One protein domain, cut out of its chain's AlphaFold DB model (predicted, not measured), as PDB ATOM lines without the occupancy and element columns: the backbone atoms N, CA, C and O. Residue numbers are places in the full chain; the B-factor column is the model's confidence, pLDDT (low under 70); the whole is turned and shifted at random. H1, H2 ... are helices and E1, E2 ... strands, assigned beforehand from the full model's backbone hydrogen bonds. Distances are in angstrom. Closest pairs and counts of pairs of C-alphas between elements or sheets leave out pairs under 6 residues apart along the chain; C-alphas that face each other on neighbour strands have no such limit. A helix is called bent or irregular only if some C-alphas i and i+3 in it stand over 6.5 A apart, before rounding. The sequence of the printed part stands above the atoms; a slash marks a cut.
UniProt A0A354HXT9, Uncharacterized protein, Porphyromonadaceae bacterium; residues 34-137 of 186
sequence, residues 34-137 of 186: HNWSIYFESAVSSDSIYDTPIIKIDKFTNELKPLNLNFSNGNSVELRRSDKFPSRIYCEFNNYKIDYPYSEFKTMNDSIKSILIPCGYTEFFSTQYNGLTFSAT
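What this domain is: This is residues 34 to 137 of the 186 residues of an uncharacterized protein of Porphyromonadaceae bacterium (UniProt A0A354HXT9). A strongly twisted sheet of six strands curls round one helix, H1, which packs on one face of it. A long stretch with no named element, residues 43 to 66, links E1 to E2. The printed part has 104 residues, with one named helix and six named strands in the chain order E1, E2, E3, E4, H1, E5, E6; the sheet's order is E2, E3, E4, E1, E5, E6, antiparallel throughout. The class is mixed, helices and strands, with under half of the residues in named elements. The whole is compact and rounded, with a radius of gyration of the C-alphas of 13.7 A and spans of 37 by 33 by 24 A.

How they stand to each other: The sheet runs, strand beside strand, E2 (residues 67 to 70), E3 (76 to 81), E4 (88 to 93), E1 (36 to 42), E5 (121 to 127) and E6 (133 to 135); E2 and E6 are its edge strands. E1 and E5 are antiparallel at 155 degrees, with N 37 and O 126 within hydrogen-bond range at 2.8 A. E4 and E1 stand at 144 degrees, with N 89 and O 40 2.8 A apart. E3 and E4, a hairpin, have N 90 and O 80 at 2.7 A. The hairpin E2 and E3 has N 69 and O 77 at 2.8 A, and the hairpin E5 and E6 has N 125 and O 134 at 2.9 A. E2, E3 and E4 form a meander, each strand the antiparallel neighbour of the one before; with E1, the antiparallel neighbour of E4, they form a Greek key. H1, residues 102 to 119, is on the sheet, giving two layers, a helix on one face of a sheet. Its closest C-alphas to E1 are those of Leu 116 and Phe 40, 7.4 A; to E3, those of Met 108 and Val 77, 7.5 A. H1 and E4 are near each other. E4, H1 and E5 form a split strand-helix-strand unit, two strands running the same way with E1 between them, and its crossover is right-handed. In H1, 12 of 14 O i to N i+4 pairs are within hydrogen-bond range.

Where its parts are: E1 begins at C-alpha 36 (2.501, 51.523, 94.516) and is 19.6 A long; E5 is 19.3 A, E3 16.5 A and E4 16.0 A. H1, 25.3 A long, begins at C-alpha 102 (-7.399, 46.314, 83.953) and has a kink of 33 degrees near residue 112; it is neither bent nor irregular, but only just: C-alphas 115 and 118 are 6.5 A apart. The short strand E6 ends at C-alpha 135 (3.840, 38.346, 95.581).

The domain as a whole: The two C-alphas farthest apart are those of Phe 60 and Pro 101, 39.6 A. The printed part has no cut. The link from E1 to E2 is long, 24 residues. The mean pLDDT of the printed part is 78.5; residues 34 to 35, 44 to 65 and 128 to 131 are under 70.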
ATOM      1  N   HIS A  34       0.943  57.837  93.587       53.41
ATOM      2  CA  HIS A  34       2.267  57.187  93.618       53.41
ATOM      3  C   HIS A  34       2.405  56.102  94.708       53.41
ATOM      4  O   HIS A  34       3.495  55.803  95.153       53.41
ATOM      5  N   ASN A  35       1.328  55.491  95.187       67.00
ATOM      6  CA  ASN A  35       1.352  54.668  96.391       67.00
ATOM      7  C   ASN A  35       1.742  53.218  96.111       67.00
ATOM      8  O   ASN A  35       1.625  52.385  97.005       67.00
ATOM      9  N   TRP A  36       2.193  52.890  94.903       77.69
ATOM     10  CA  TRP A  36       2.501  51.523  94.516       77.69
ATOM     11  C   TRP A  36       3.644  51.448  93.498       77.69
ATOM     12  O   TRP A  36       4.011  52.430  92.853       77.69
ATOM     13  N   SER A  37       4.245  50.269  93.397       83.12
ATOM     14  CA  SER A  37       5.248  49.923  92.396       83.12
ATOM     15  C   SER A  37       5.141  48.441  92.057       83.12
ATOM     16  O   SER A  37       4.821  47.613  92.916       83.12
ATOM     17  N   ILE A  38       5.405  48.110  90.797       89.38
ATOM     18  CA  ILE A  38       5.583  46.729  90.355       89.38
ATOM     19  C   ILE A  38       7.058  46.553  90.069       89.38
ATOM     20  O   ILE A  38       7.670  47.359  89.362       89.38
ATOM     21  N   TYR A  39       7.626  45.503  90.641       90.69
ATOM     22  CA  TYR A  39       9.000  45.147  90.377       90.69
ATOM     23  C   TYR A  39       9.158  43.639  90.298       90.69
ATOM     24  O   TYR A  39       8.366  42.865  90.827       90.69
ATOM     25  N   PHE A  40      10.213  43.233  89.620       90.88
ATOM     26  CA  PHE A  40      10.606  41.853  89.447       90.88
ATOM     27  C   PHE A  40      11.943  41.657  90.138       90.88
ATOM     28  O   PHE A  40      12.852  42.460  89.945       90.88
ATOM     29  N   GLU A  41      12.076  40.609  90.939       89.31
ATOM     30  CA  GLU A  41      13.293  40.323  91.698       89.31
ATOM     31  C   GLU A  41      13.845  38.951  91.323       89.31
ATOM     32  O   GLU A  41      13.110  37.961  91.297       89.31
ATOM     33  N   SER A  42      15.134  38.909  90.988       85.06
ATOM     34  CA  SER A  42      15.856  37.667  90.728       85.06
ATOM     35  C   SER A  42      16.310  37.038  92.041       85.06
ATOM     36  O   SER A  42      16.829  37.726  92.921       85.06
ATOM     37  N   ALA A  43      16.144  35.719  92.153       74.19
ATOM     38  CA  ALA A  43      16.690  34.930  93.258       74.19
ATOM     39  C   ALA A  43      18.183  34.589  93.072       74.19
ATOM     40  O   ALA A  43      18.812  34.060  93.988       74.19
ATOM     41  N   VAL A  44      18.746  34.852  91.888       65.94
ATOM     42  CA  VAL A  44      20.135  34.523  91.543       65.94
ATOM     43  C   VAL A  44      21.062  35.677  91.947       65.94
ATOM     44  O   VAL A  44      20.675  36.845  91.884       65.94
ATOM     45  N   SER A  45      22.283  35.360  92.394       57.28
ATOM     46  CA  SER A  45      23.267  36.348  92.856       57.28
ATOM     47  C   SER A  45      23.561  37.419  91.796       57.28
ATOM     48  O   SER A  45      23.561  37.146  90.591       57.28
ATOM     49  N   SER A  46      23.837  38.643  92.264       55.78
ATOM     50  CA  SER A  46      24.013  39.869  91.465       55.78
ATOM     51  C   SER A  46      24.960  39.742  90.275       55.78
ATOM     52  O   SER A  46      24.788  40.461  89.291       55.78
ATOM     53  N   ASP A  47      25.929  38.835  90.362       54.06
ATOM     54  CA  ASP A  47      27.019  38.689  89.398       54.06
ATOM     55  C   ASP A  47      26.579  37.951  88.126       54.06
ATOM     56  O   ASP A  47      27.106  38.210  87.052       54.06
ATOM     57  N   SER A  48      25.546  37.108  88.220       52.41
ATOM     58  CA  SER A  48      24.964  36.386  87.073       52.41
ATOM     59  C   SER A  48      23.906  37.191  86.306       52.41
ATOM     60  O   SER A  48      23.529  36.841  85.191       52.41
ATOM     61  N   ILE A  49      23.429  38.297  86.888       56.09
ATOM     62  CA  ILE A  49      22.353  39.121  86.316       56.09
ATOM     63  C   ILE A  49      22.839  39.908  85.090       56.09
ATOM     64  O   ILE A  49      22.044  40.220  84.203       56.09
ATOM     65  N   TYR A  50      24.140  40.200  85.010       53.94
ATOM     66  CA  TYR A  50      24.741  40.968  83.913       53.94
ATOM     67  C   TYR A  50      24.742  40.234  82.565       53.94
ATOM     68  O   TYR A  50      24.813  40.893  81.530       53.94
ATOM     69  N   ASP A  51      24.571  38.910  82.571       53.69
ATOM     70  CA  ASP A  51      24.467  38.096  81.355       53.69
ATOM     71  C   ASP A  51      23.017  37.914  80.882       53.69
ATOM     72  O   ASP A  51      22.760  37.282  79.854       53.69
ATOM     73  N   THR A  52      22.043  38.484  81.603       56.69
ATOM     74  CA  THR A  52      20.640  38.405  81.194       56.69
ATOM     75  C   THR A  52      20.436  39.287  79.955       56.69
ATOM     76  O   THR A  52      20.590  40.508  80.048       56.69
ATOM     77  N   PRO A  53      20.015  38.735  78.799       53.81
ATOM     78  CA  PRO A  53      19.952  39.449  77.511       53.81
ATOM     79  C   PRO A  53      19.005  40.666  77.480       53.81
ATOM     80  O   PRO A  53      18.952  41.399  76.491       53.81
ATOM     81  N   ILE A  54      18.252  40.874  78.558       56.41
ATOM     82  CA  ILE A  54      17.213  41.889  78.730       56.41
ATOM     83  C   ILE A  54      17.804  43.202  79.255       56.41
ATOM     84  O   ILE A  54      17.312  44.270  78.899       56.41
ATOM     85  N   ILE A  55      18.883  43.144  80.043       60.38
ATOM     86  CA  ILE A  55      19.541  44.333  80.583       60.38
ATOM     87  C   ILE A  55      20.828  44.567  79.798       60.38
ATOM     88  O   ILE A  55      21.909  44.120  80.169       60.38
ATOM     89  N   LYS A  56      20.708  45.249  78.657       59.34
ATOM     90  CA  LYS A  56      21.884  45.611  77.863       59.34
ATOM     91  C   LYS A  56      22.701  46.644  78.632       59.34
ATOM     92  O   LYS A  56      22.254  47.774  78.811       59.34
ATOM     93  N   ILE A  57      23.903  46.263  79.045       55.50
ATOM     94  CA  ILE A  57      24.913  47.214  79.505       55.50
ATOM     95  C   ILE A  57      25.387  47.989  78.276       55.50
ATOM     96  O   ILE A  57      25.820  47.396  77.280       55.50
ATOM     97  N   ASP A  58      25.271  49.311  78.308       54.25
ATOM     98  CA  ASP A  58      25.933  50.159  77.332       54.25
ATOM     99  C   ASP A  58      27.446  49.976  77.491       54.25
ATOM    100  O   ASP A  58      28.020  50.260  78.537       54.25
ATOM    101  N   LYS A  59      28.105  49.481  76.443       53.12
ATOM    102  CA  LYS A  59      29.542  49.177  76.472       53.12
ATOM    103  C   LYS A  59      30.427  50.418  76.641       53.12
ATOM    104  O   LYS A  59      31.603  50.264  76.948       53.12
ATOM    105  N   PHE A  60      29.892  51.615  76.404       51.16
ATOM    106  CA  PHE A  60      30.625  52.877  76.457       51.16
ATOM    107  C   PHE A  60      30.433  53.606  77.784       51.16
ATOM    108  O   PHE A  60      31.379  54.223  78.266       51.16
ATOM    109  N   THR A  61      29.240  53.531  78.381       56.19
ATOM    110  CA  THR A  61      28.955  54.179  79.675       56.19
ATOM    111  C   THR A  61      28.972  53.208  80.854       56.19
ATOM    112  O   THR A  61      29.007  53.639  82.001       56.19
ATOM    113  N   ASN A  62      28.987  51.898  80.587       53.16
ATOM    114  CA  ASN A  62      28.801  50.835  81.575       53.16
ATOM    115  C   ASN A  62      27.457  50.938  82.329       53.16
ATOM    116  O   ASN A  62      27.267  50.304  83.367       53.16
ATOM    117  N   GLU A  63      26.518  51.732  81.803       58.09
ATOM    118  CA  GLU A  63      25.187  51.931  82.368       58.09
ATOM    119  C   GLU A  63      24.202  50.924  81.783       58.09
ATOM    120  O   GLU A  63      24.272  50.523  80.619       58.09
ATOM    121  N   LEU A  64      23.243  50.511  82.600       62.47
ATOM    122  CA  LEU A  64      22.206  49.573  82.201       62.47
ATOM    123  C   LEU A  64      21.158  50.340  81.393       62.47
ATOM    124  O   LEU A  64      20.461  51.194  81.941       62.47
ATOM    125  N   LYS A  65      21.031  50.050  80.093       67.31
ATOM    126  CA  LYS A  65      19.994  50.697  79.287       67.31
ATOM    127  C   LYS A  65      18.619  50.172  79.688       67.31
ATOM    128  O   LYS A  65      18.427  48.953  79.709       67.31
ATOM    129  N   PRO A  66      17.659  51.069  79.948       75.81
ATOM    130  CA  PRO A  66      16.293  50.658  80.194       75.81
ATOM    131  C   PRO A  66      15.696  49.990  78.951       75.81
ATOM    132  O   PRO A  66      15.973  50.392  77.815       75.81
ATOM    133  N   LEU A  67      14.868  48.967  79.164       83.94
ATOM    134  CA  LEU A  67      14.116  48.323  78.087       83.94
ATOM    135  C   LEU A  67      12.724  48.946  78.004       83.94
ATOM    136  O   LEU A  67      11.918  48.794  78.917       83.94
ATOM    137  N   ASN A  68      12.435  49.604  76.886       88.69
ATOM    138  CA  ASN A  68      11.122  50.177  76.612       88.69
ATOM    139  C   ASN A  68      10.246  49.189  75.838       88.69
ATOM    140  O   ASN A  68      10.592  48.778  74.729       88.69
ATOM    141  N   LEU A  69       9.095  48.850  76.410       89.69
ATOM    142  CA  LEU A  69       8.031  48.098  75.756       89.69
ATOM    143  C   LEU A  69       6.941  49.077  75.323       89.69
ATOM    144  O   LEU A  69       6.298  49.697  76.167       89.69
ATOM    145  N   ASN A  70       6.738  49.208  74.013       93.06
ATOM    146  CA  ASN A  70       5.707  50.068  73.434       93.06
ATOM    147  C   ASN A  70       4.536  49.221  72.940       93.06
ATOM    148  O   ASN A  70       4.736  48.227  72.239       93.06
ATOM    149  N   PHE A  71       3.318  49.637  73.272       91.69
ATOM    150  CA  PHE A  71       2.085  48.951  72.906       91.69
ATOM    151  C   PHE A  71       1.329  49.746  71.837       91.69
ATOM    152  O   PHE A  71       1.437  50.970  71.742       91.69
ATOM    153  N   SER A  72       0.548  49.052  71.005       88.50
ATOM    154  CA  SER A  72      -0.161  49.651  69.862       88.50
ATOM    155  C   SER A  72      -1.195  50.709  70.253       88.50
ATOM    156  O   SER A  72      -1.544  51.554  69.435       88.50
ATOM    157  N   ASN A  73      -1.667  50.686  71.499       86.06
ATOM    158  CA  ASN A  73      -2.598  51.663  72.057       86.06
ATOM    159  C   ASN A  73      -1.909  52.926  72.615       86.06
ATOM    160  O   ASN A  73      -2.575  53.753  73.229       86.06
ATOM    161  N   GLY A  74      -0.595  53.083  72.420       87.19
ATOM    162  CA  GLY A  74       0.171  54.230  72.915       87.19
ATOM    163  C   GLY A  74       0.614  54.110  74.376       87.19
ATOM    164  O   GLY A  74       1.312  54.996  74.873       87.19
ATOM    165  N   ASN A  75       0.266  53.018  75.064       91.38
ATOM    166  CA  ASN A  75       0.826  52.727  76.377       91.38
ATOM    167  C   ASN A  75       2.276  52.256  76.231       91.38
ATOM    168  O   ASN A  75       2.657  51.643  75.227       91.38
ATOM    169  N   SER A  76       3.084  52.505  77.252       91.56
ATOM    170  CA  SER A  76       4.451  52.006  77.305       91.56
ATOM    171  C   SER A  76       4.877  51.696  78.731       91.56
ATOM    172  O   SER A  76       4.391  52.288  79.699       91.56
ATOM    173  N   VAL A  77       5.805  50.750  78.847       91.31
ATOM    174  CA  VAL A  77       6.454  50.410  80.111       91.31
ATOM    175  C   VAL A  77       7.957  50.428  79.918       91.31
ATOM    176  O   VAL A  77       8.484  49.743  79.041       91.31
ATOM    177  N   GLU A  78       8.636  51.202  80.751       90.31
ATOM    178  CA  GLU A  78      10.084  51.210  80.856       90.31
ATOM    179  C   GLU A  78      10.508  50.251  81.973       90.31
ATOM    180  O   GLU A  78      10.064  50.353  83.117       90.31
ATOM    181  N   LEU A  79      11.360  49.287  81.641       88.62
ATOM    182  CA  LEU A  79      11.954  48.370  82.606       88.62
ATOM    183  C   LEU A  79      13.309  48.918  83.036       88.62
ATOM    184  O   LEU A  79      14.233  49.015  82.222       88.62
ATOM    185  N   ARG A  80      13.428  49.255  84.322       85.06
ATOM    186  CA  ARG A  80      14.618  49.893  84.899       85.06
ATOM    187  C   ARG A  80      15.187  49.045  86.014       85.06
ATOM    188  O   ARG A  80      14.486  48.687  86.959       85.06
ATOM    189  N   ARG A  81      16.474  48.731  85.934       82.19
ATOM    190  CA  ARG A  81      17.172  48.085  87.045       82.19
ATOM    191  C   ARG A  81      17.370  49.095  88.171       82.19
ATOM    192  O   ARG A  81      17.627  50.266  87.921       82.19
ATOM    193  N   SER A  82      17.230  48.642  89.411       78.62
ATOM    194  CA  SER A  82      17.485  49.496  90.565       78.62
ATOM    195  C   SER A  82      18.974  49.615  90.846       78.62
ATOM    196  O   SER A  82      19.640  48.601  91.055       78.62
ATOM    197  N   ASP A  83      19.460  50.846  90.980       75.19
ATOM    198  CA  ASP A  83      20.830  51.107  91.443       75.19
ATOM    199  C   ASP A  83      21.032  50.657  92.897       75.19
ATOM    200  O   ASP A  83      22.098  50.186  93.281       75.19
ATOM    201  N   LYS A  84      19.979  50.778  93.719       78.81
ATOM    202  CA  LYS A  84      20.006  50.412  95.144       78.81
ATOM    203  C   LYS A  84      19.836  48.913  95.370       78.81
ATOM    204  O   LYS A  84      20.387  48.373  96.323       78.81
ATOM    205  N   PHE A  85      19.057  48.253  94.515       79.38
ATOM    206  CA  PHE A  85      18.751  46.827  94.620       79.38
ATOM    207  C   PHE A  85      19.015  46.140  93.279       79.38
ATOM    208  O   PHE A  85      18.078  45.902  92.520       79.38
ATOM    209  N   PRO A  86      20.270  45.786  92.964       76.62
ATOM    210  CA  PRO A  86      20.630  45.294  91.637       76.62
ATOM    211  C   PRO A  86      19.949  43.974  91.234       76.62
ATOM    212  O   PRO A  86      20.013  43.605  90.066       76.62
ATOM    213  N   SER A  87      19.303  43.262  92.160       80.75
ATOM    214  CA  SER A  87      18.443  42.104  91.881       80.75
ATOM    215  C   SER A  87      17.063  42.477  91.326       80.75
ATOM    216  O   SER A  87      16.337  41.589  90.879       80.75
ATOM    217  N   ARG A  88      16.688  43.765  91.350       86.44
ATOM    218  CA  ARG A  88      15.342  44.257  91.044       86.44
ATOM    219  C   ARG A  88      15.266  45.021  89.732       86.44
ATOM    220  O   ARG A  88      16.105  45.875  89.439       86.44
ATOM    221  N   ILE A  89      14.188  44.764  89.000       87.06
ATOM    222  CA  ILE A  89      13.751  45.520  87.827       87.06
ATOM    223  C   ILE A  89      12.400  46.153  88.153       87.06
ATOM    224  O   ILE A  89      11.419  45.445  88.366       87.06
ATOM    225  N   TYR A  90      12.350  47.476  88.196       88.69
ATOM    226  CA  TYR A  90      11.132  48.258  88.352       88.69
ATOM    227  C   TYR A  90      10.443  48.469  87.004       88.69
ATOM    228  O   TYR A  90      11.100  48.636  85.976       88.69
ATOM    229  N   CYS A  91       9.112  48.457  87.028       89.31
ATOM    230  CA  CYS A  91       8.268  48.734  85.871       89.31
ATOM    231  C   CYS A  91       7.719  50.161  85.975       89.31
ATOM    232  O   CYS A  91       6.857  50.435  86.815       89.31
ATOM    233  N   GLU A  92       8.199  51.063  85.124       89.25
ATOM    234  CA  GLU A  92       7.724  52.443  85.031       89.25
ATOM    235  C   GLU A  92       6.719  52.567  83.880       89.25
ATOM    236  O   GLU A  92       7.069  52.577  82.702       89.25
ATOM    237  N   PHE A  93       5.434  52.624  84.226       88.88
ATOM    238  CA  PHE A  93       4.349  52.828  83.265       88.88
ATOM    239  C   PHE A  93       4.268  54.309  82.876       88.88
ATOM    240  O   PHE A  93       4.323  55.176  83.748       88.88
ATOM    241  N   ASN A  94       4.061  54.615  81.590       88.44
ATOM    242  CA  ASN A  94       3.988  56.006  81.117       88.44
ATOM    243  C   ASN A  94       2.830  56.818  81.733       88.44
ATOM    244  O   ASN A  94       2.965  58.018  81.963       88.44
ATOM    245  N   ASN A  95       1.717  56.173  82.075       83.88
ATOM    246  CA  ASN A  95       0.723  56.700  83.003       83.88
ATOM    247  C   ASN A  95       1.036  56.221  84.424       83.88
ATOM    248  O   ASN A  95       0.646  55.129  84.844       83.88
ATOM    249  N   TYR A  96       1.701  57.082  85.186       73.38
ATOM    250  CA  TYR A  96       2.105  56.809  86.566       73.38
ATOM    251  C   TYR A  96       0.932  56.556  87.530       73.38
ATOM    252  O   TYR A  96       1.141  56.022  88.615       73.38
ATOM    253  N   LYS A  97      -0.302  56.925  87.157       72.00
ATOM    254  CA  LYS A  97      -1.512  56.623  87.940       72.00
ATOM    255  C   LYS A  97      -2.088  55.233  87.632       72.00
ATOM    256  O   LYS A  97      -3.020  54.812  88.312       72.00
ATOM    257  N   ILE A  98      -1.572  54.546  86.600       74.88
ATOM    258  CA  ILE A  98      -2.224  53.403  85.933       74.88
ATOM    259  C   ILE A  98      -3.708  53.716  85.722       74.88
ATOM    260  O   ILE A  98      -4.586  52.939  86.079       74.88
ATOM    261  N   ASP A  99      -4.038  54.869  85.149       77.31
ATOM    262  CA  ASP A  99      -5.422  55.130  84.732       77.31
ATOM    263  C   ASP A  99      -5.699  54.405  83.404       77.31
ATOM    264  O   ASP A  99      -5.950  55.010  82.365       77.31
ATOM    265  N   TYR A 100      -5.516  53.085  83.433       83.81
ATOM    266  CA  TYR A 100      -5.784  52.162  82.344       83.81
ATOM    267  C   TYR A 100      -6.899  51.205  82.764       83.81
ATOM    268  O   TYR A 100      -7.011  50.869  83.952       83.81
ATOM    269  N   PRO A 101      -7.662  50.663  81.806       88.12
ATOM    270  CA  PRO A 101      -8.453  49.466  82.032       88.12
ATOM    271  C   PRO A 101      -7.574  48.309  82.528       88.12
ATOM    272  O   PRO A 101      -6.452  48.107  82.055       88.12
ATOM    273  N   TYR A 102      -8.110  47.490  83.438       89.19
ATOM    274  CA  TYR A 102      -7.399  46.314  83.953       89.19
ATOM    275  C   TYR A 102      -6.933  45.362  82.838       89.19
ATOM    276  O   TYR A 102      -5.861  44.774  82.938       89.19
ATOM    277  N   SER A 103      -7.705  45.234  81.755       91.06
ATOM    278  CA  SER A 103      -7.340  44.421  80.589       91.06
ATOM    279  C   SER A 103      -6.048  44.893  79.922       91.06
ATOM    280  O   SER A 103      -5.191  44.071  79.618       91.06
ATOM    281  N   GLU A 104      -5.880  46.203  79.737       92.31
ATOM    282  CA  GLU A 104      -4.676  46.777  79.129       92.31
ATOM    283  C   GLU A 104      -3.469  46.622  80.047       92.31
ATOM    284  O   GLU A 104      -2.405  46.187  79.610       92.31
ATOM    285  N   PHE A 105      -3.653  46.912  81.337       91.25
ATOM    286  CA  PHE A 105      -2.629  46.656  82.341       91.25
ATOM    287  C   PHE A 105      -2.192  45.191  82.336       91.25
ATOM    288  O   PHE A 105      -0.997  44.907  82.337       91.25
ATOM    289  N   LYS A 106      -3.148  44.260  82.282       92.81
ATOM    290  CA  LYS A 106      -2.867  42.827  82.244       92.81
ATOM    291  C   LYS A 106      -2.056  42.454  81.005       92.81
ATOM    292  O   LYS A 106      -1.071  41.744  81.145       92.81
ATOM    293  N   THR A 107      -2.405  42.961  79.823       94.06
ATOM    294  CA  THR A 107      -1.622  42.732  78.598       94.06
ATOM    295  C   THR A 107      -0.186  43.237  78.732       94.06
ATOM    296  O   THR A 107       0.751  42.520  78.372       94.06
ATOM    297  N   MET A 108       0.002  44.442  79.278       93.25
ATOM    298  CA  MET A 108       1.339  44.983  79.519       93.25
ATOM    299  C   MET A 108       2.114  44.115  80.510       93.25
ATOM    300  O   MET A 108       3.242  43.716  80.234       93.25
ATOM    301  N   ASN A 109       1.484  43.754  81.625       92.38
ATOM    302  CA  ASN A 109       2.115  42.960  82.665       92.38
ATOM    303  C   ASN A 109       2.469  41.540  82.197       92.38
ATOM    304  O   ASN A 109       3.572  41.060  82.442       92.38
ATOM    305  N   ASP A 110       1.575  40.879  81.462       93.44
ATOM    306  CA  ASP A 110       1.824  39.558  80.877       93.44
ATOM    307  C   ASP A 110       2.986  39.603  79.871       93.44
ATOM    308  O   ASP A 110       3.800  38.678  79.818       93.44
ATOM    309  N   SER A 111       3.126  40.708  79.129       92.12
ATOM    310  CA  SER A 111       4.261  40.923  78.222       92.12
ATOM    311  C   SER A 111       5.579  41.034  78.992       92.12
ATOM    312  O   SER A 111       6.556  40.383  78.630       92.12
ATOM    313  N   ILE A 112       5.602  41.771  80.107       91.56
ATOM    314  CA  ILE A 112       6.779  41.872  80.987       91.56
ATOM    315  C   ILE A 112       7.119  40.505  81.595       91.56
ATOM    316  O   ILE A 112       8.272  40.076  81.576       91.56
ATOM    317  N   LYS A 113       6.109  39.772  82.077       91.25
ATOM    318  CA  LYS A 113       6.264  38.417  82.623       91.25
ATOM    319  C   LYS A 113       6.873  37.447  81.625       91.25
ATOM    320  O   LYS A 113       7.750  36.677  82.002       91.25
ATOM    321  N   SER A 114       6.434  37.501  80.367       89.81
ATOM    322  CA  SER A 114       6.955  36.643  79.297       89.81
ATOM    323  C   SER A 114       8.456  36.835  79.053       89.81
ATOM    324  O   SER A 114       9.124  35.918  78.588       89.81
ATOM    325  N   ILE A 115       8.985  38.004  79.419       86.06
ATOM    326  CA  ILE A 115      10.395  38.361  79.299       86.06
ATOM    327  C   ILE A 115      11.153  37.970  80.575       86.06
ATOM    328  O   ILE A 115      12.197  37.330  80.503       86.06
ATOM    329  N   LEU A 116      10.628  38.329  81.751       85.94
ATOM    330  CA  LEU A 116      11.371  38.251  83.013       85.94
ATOM    331  C   LEU A 116      11.252  36.900  83.736       85.94
ATOM    332  O   LEU A 116      12.238  36.431  84.306       85.94
ATOM    333  N   ILE A 117      10.088  36.239  83.702       87.31
ATOM    334  CA  ILE A 117       9.886  34.957  84.404       87.31
ATOM    335  C   ILE A 117      10.812  33.852  83.866       87.31
ATOM    336  O   ILE A 117      11.429  33.168  84.685       87.31
ATOM    337  N   PRO A 118      10.992  33.675  82.538       84.81
ATOM    338  CA  PRO A 118      11.944  32.689  82.012       84.81
ATOM    339  C   PRO A 118      13.393  32.935  82.452       84.81
ATOM    340  O   PRO A 118      14.190  32.003  82.483       84.81
ATOM    341  N   CYS A 119      13.726  34.172  82.825       78.88
ATOM    342  CA  CYS A 119      15.033  34.558  83.352       78.88
ATOM    343  C   CYS A 119      15.147  34.408  84.879       78.88
ATOM    344  O   CYS A 119      16.107  34.896  85.470       78.88
ATOM    345  N   GLY A 120      14.183  33.750  85.532       82.06
ATOM    346  CA  GLY A 120      14.226  33.464  86.968       82.06
ATOM    347  C   GLY A 120      13.787  34.623  87.865       82.06
ATOM    348  O   GLY A 120      14.008  34.577  89.077       82.06
ATOM    349  N   TYR A 121      13.154  35.655  87.304       87.56
ATOM    350  CA  TYR A 121      12.581  36.737  88.096       87.56
ATOM    351  C   TYR A 121      11.196  36.378  88.632       87.56
ATOM    352  O   TYR A 121      10.369  35.780  87.943       87.56
ATOM    353  N   THR A 122      10.914  36.835  89.849       91.62
ATOM    354  CA  THR A 122       9.595  36.740  90.481       91.62
ATOM    355  C   THR A 122       8.962  38.120  90.591       91.62
ATOM    356  O   THR A 122       9.633  39.088  90.938       91.62
ATOM    357  N   GLU A 123       7.669  38.216  90.290       93.44
ATOM    358  CA  GLU A 123       6.919  39.470  90.322       93.44
ATOM    359  C   GLU A 123       6.439  39.824  91.737       93.44
ATOM    360  O   GLU A 123       5.821  39.014  92.442       93.44
ATOM    361  N   PHE A 124       6.640  41.084  92.105       91.62
ATOM    362  CA  PHE A 124       6.191  41.674  93.349       91.62
ATOM    363  C   PHE A 124       5.419  42.966  93.108       91.62
ATOM    364  O   PHE A 124       5.708  43.764  92.214       91.62
ATOM    365  N   PHE A 125       4.433  43.169  93.970       87.44
ATOM    366  CA  PHE A 125       3.656  44.386  94.077       87.44
ATOM    367  C   PHE A 125       3.947  45.006  95.439       87.44
ATOM    368  O   PHE A 125       3.762  44.352  96.470       87.44
ATOM    369  N   SER A 126       4.417  46.248  95.448       83.19
ATOM    370  CA  SER A 126       4.762  46.968  96.671       83.19
ATOM    371  C   SER A 126       3.957  48.247  96.799       83.19
ATOM    372  O   SER A 126       3.765  48.947  95.808       83.19
ATOM    373  N   THR A 127       3.515  48.564  98.015       75.69
ATOM    374  CA  THR A 127       2.914  49.858  98.344       75.69
ATOM    375  C   THR A 127       3.982  50.813  98.888       75.69
ATOM    376  O   THR A 127       4.757  50.449  99.771       75.69
ATOM    377  N   GLN A 128       4.059  52.039  98.360       66.88
ATOM    378  CA  GLN A 128       5.155  52.970  98.670       66.88
ATOM    379  C   GLN A 128       5.132  53.480 100.120       66.88
ATOM    380  O   GLN A 128       6.195  53.624 100.716       66.88
ATOM    381  N   TYR A 129       3.957  53.729 100.707       62.69
ATOM    382  CA  TYR A 129       3.864  54.347 102.040       62.69
ATOM    383  C   TYR A 129       4.129  53.374 103.193       62.69
ATOM    384  O   TYR A 129       4.900  53.685 104.094       62.69
ATOM    385  N   ASN A 130       3.534  52.179 103.149       61.41
ATOM    386  CA  ASN A 130       3.712  51.174 104.204       61.41
ATOM    387  C   ASN A 130       4.880  50.216 103.925       61.41
ATOM    388  O   ASN A 130       5.168  49.347 104.745       61.41
ATOM    389  N   GLY A 131       5.521  50.328 102.753       67.94
ATOM    390  CA  GLY A 131       6.600  49.438 102.317       67.94
ATOM    391  C   GLY A 131       6.170  47.973 102.179       67.94
ATOM    392  O   GLY A 131       7.016  47.085 102.045       67.94
ATOM    393  N   LEU A 132       4.863  47.698 102.233       75.12
ATOM    394  CA  LEU A 132       4.349  46.340 102.197       75.12
ATOM    395  C   LEU A 132       4.558  45.780 100.805       75.12
ATOM    396  O   LEU A 132       4.208  46.401  99.804       75.12
ATOM    397  N   THR A 133       5.136  44.591 100.760       82.25
ATOM    398  CA  THR A 133       5.470  43.901  99.525       82.25
ATOM    399  C   THR A 133       4.752  42.570  99.511       82.25
ATOM    400  O   THR A 133       4.790  41.812 100.479       82.25
ATOM    401  N   PHE A 134       4.107  42.272  98.393       83.62
ATOM    402  CA  PHE A 134       3.361  41.044  98.202       83.62
ATOM    403  C   PHE A 134       3.776  40.397  96.890       83.62
ATOM    404  O   PHE A 134       3.986  41.084  95.893       83.62
ATOM    405  N   SER A 135       3.810  39.062  96.858       86.69
ATOM    406  CA  SER A 135       3.840  38.346  95.581       86.69
ATOM    407  C   SER A 135       2.641  38.783  94.743       86.69
ATOM    408  O   SER A 135       1.501  38.768  95.234       86.69
ATOM    409  N   ALA A 136       2.924  39.198  93.516       84.56
ATOM    410  CA  ALA A 136       1.944  39.729  92.597       84.56
ATOM    411  C   ALA A 136       1.217  38.581  91.886       84.56
ATOM    412  O   ALA A 136       1.804  37.756  91.187       84.56
ATOM    413  N   THR A 137      -0.092  38.499  92.109       86.44
ATOM    414  CA  THR A 137      -0.960  37.513  91.464       86.44
ATOM    415  C   THR A 137      -2.088  38.224  90.738       86.44
ATOM    416  O   THR A 137      -2.496  39.320  91.123       86.44
TER     417      THR A 137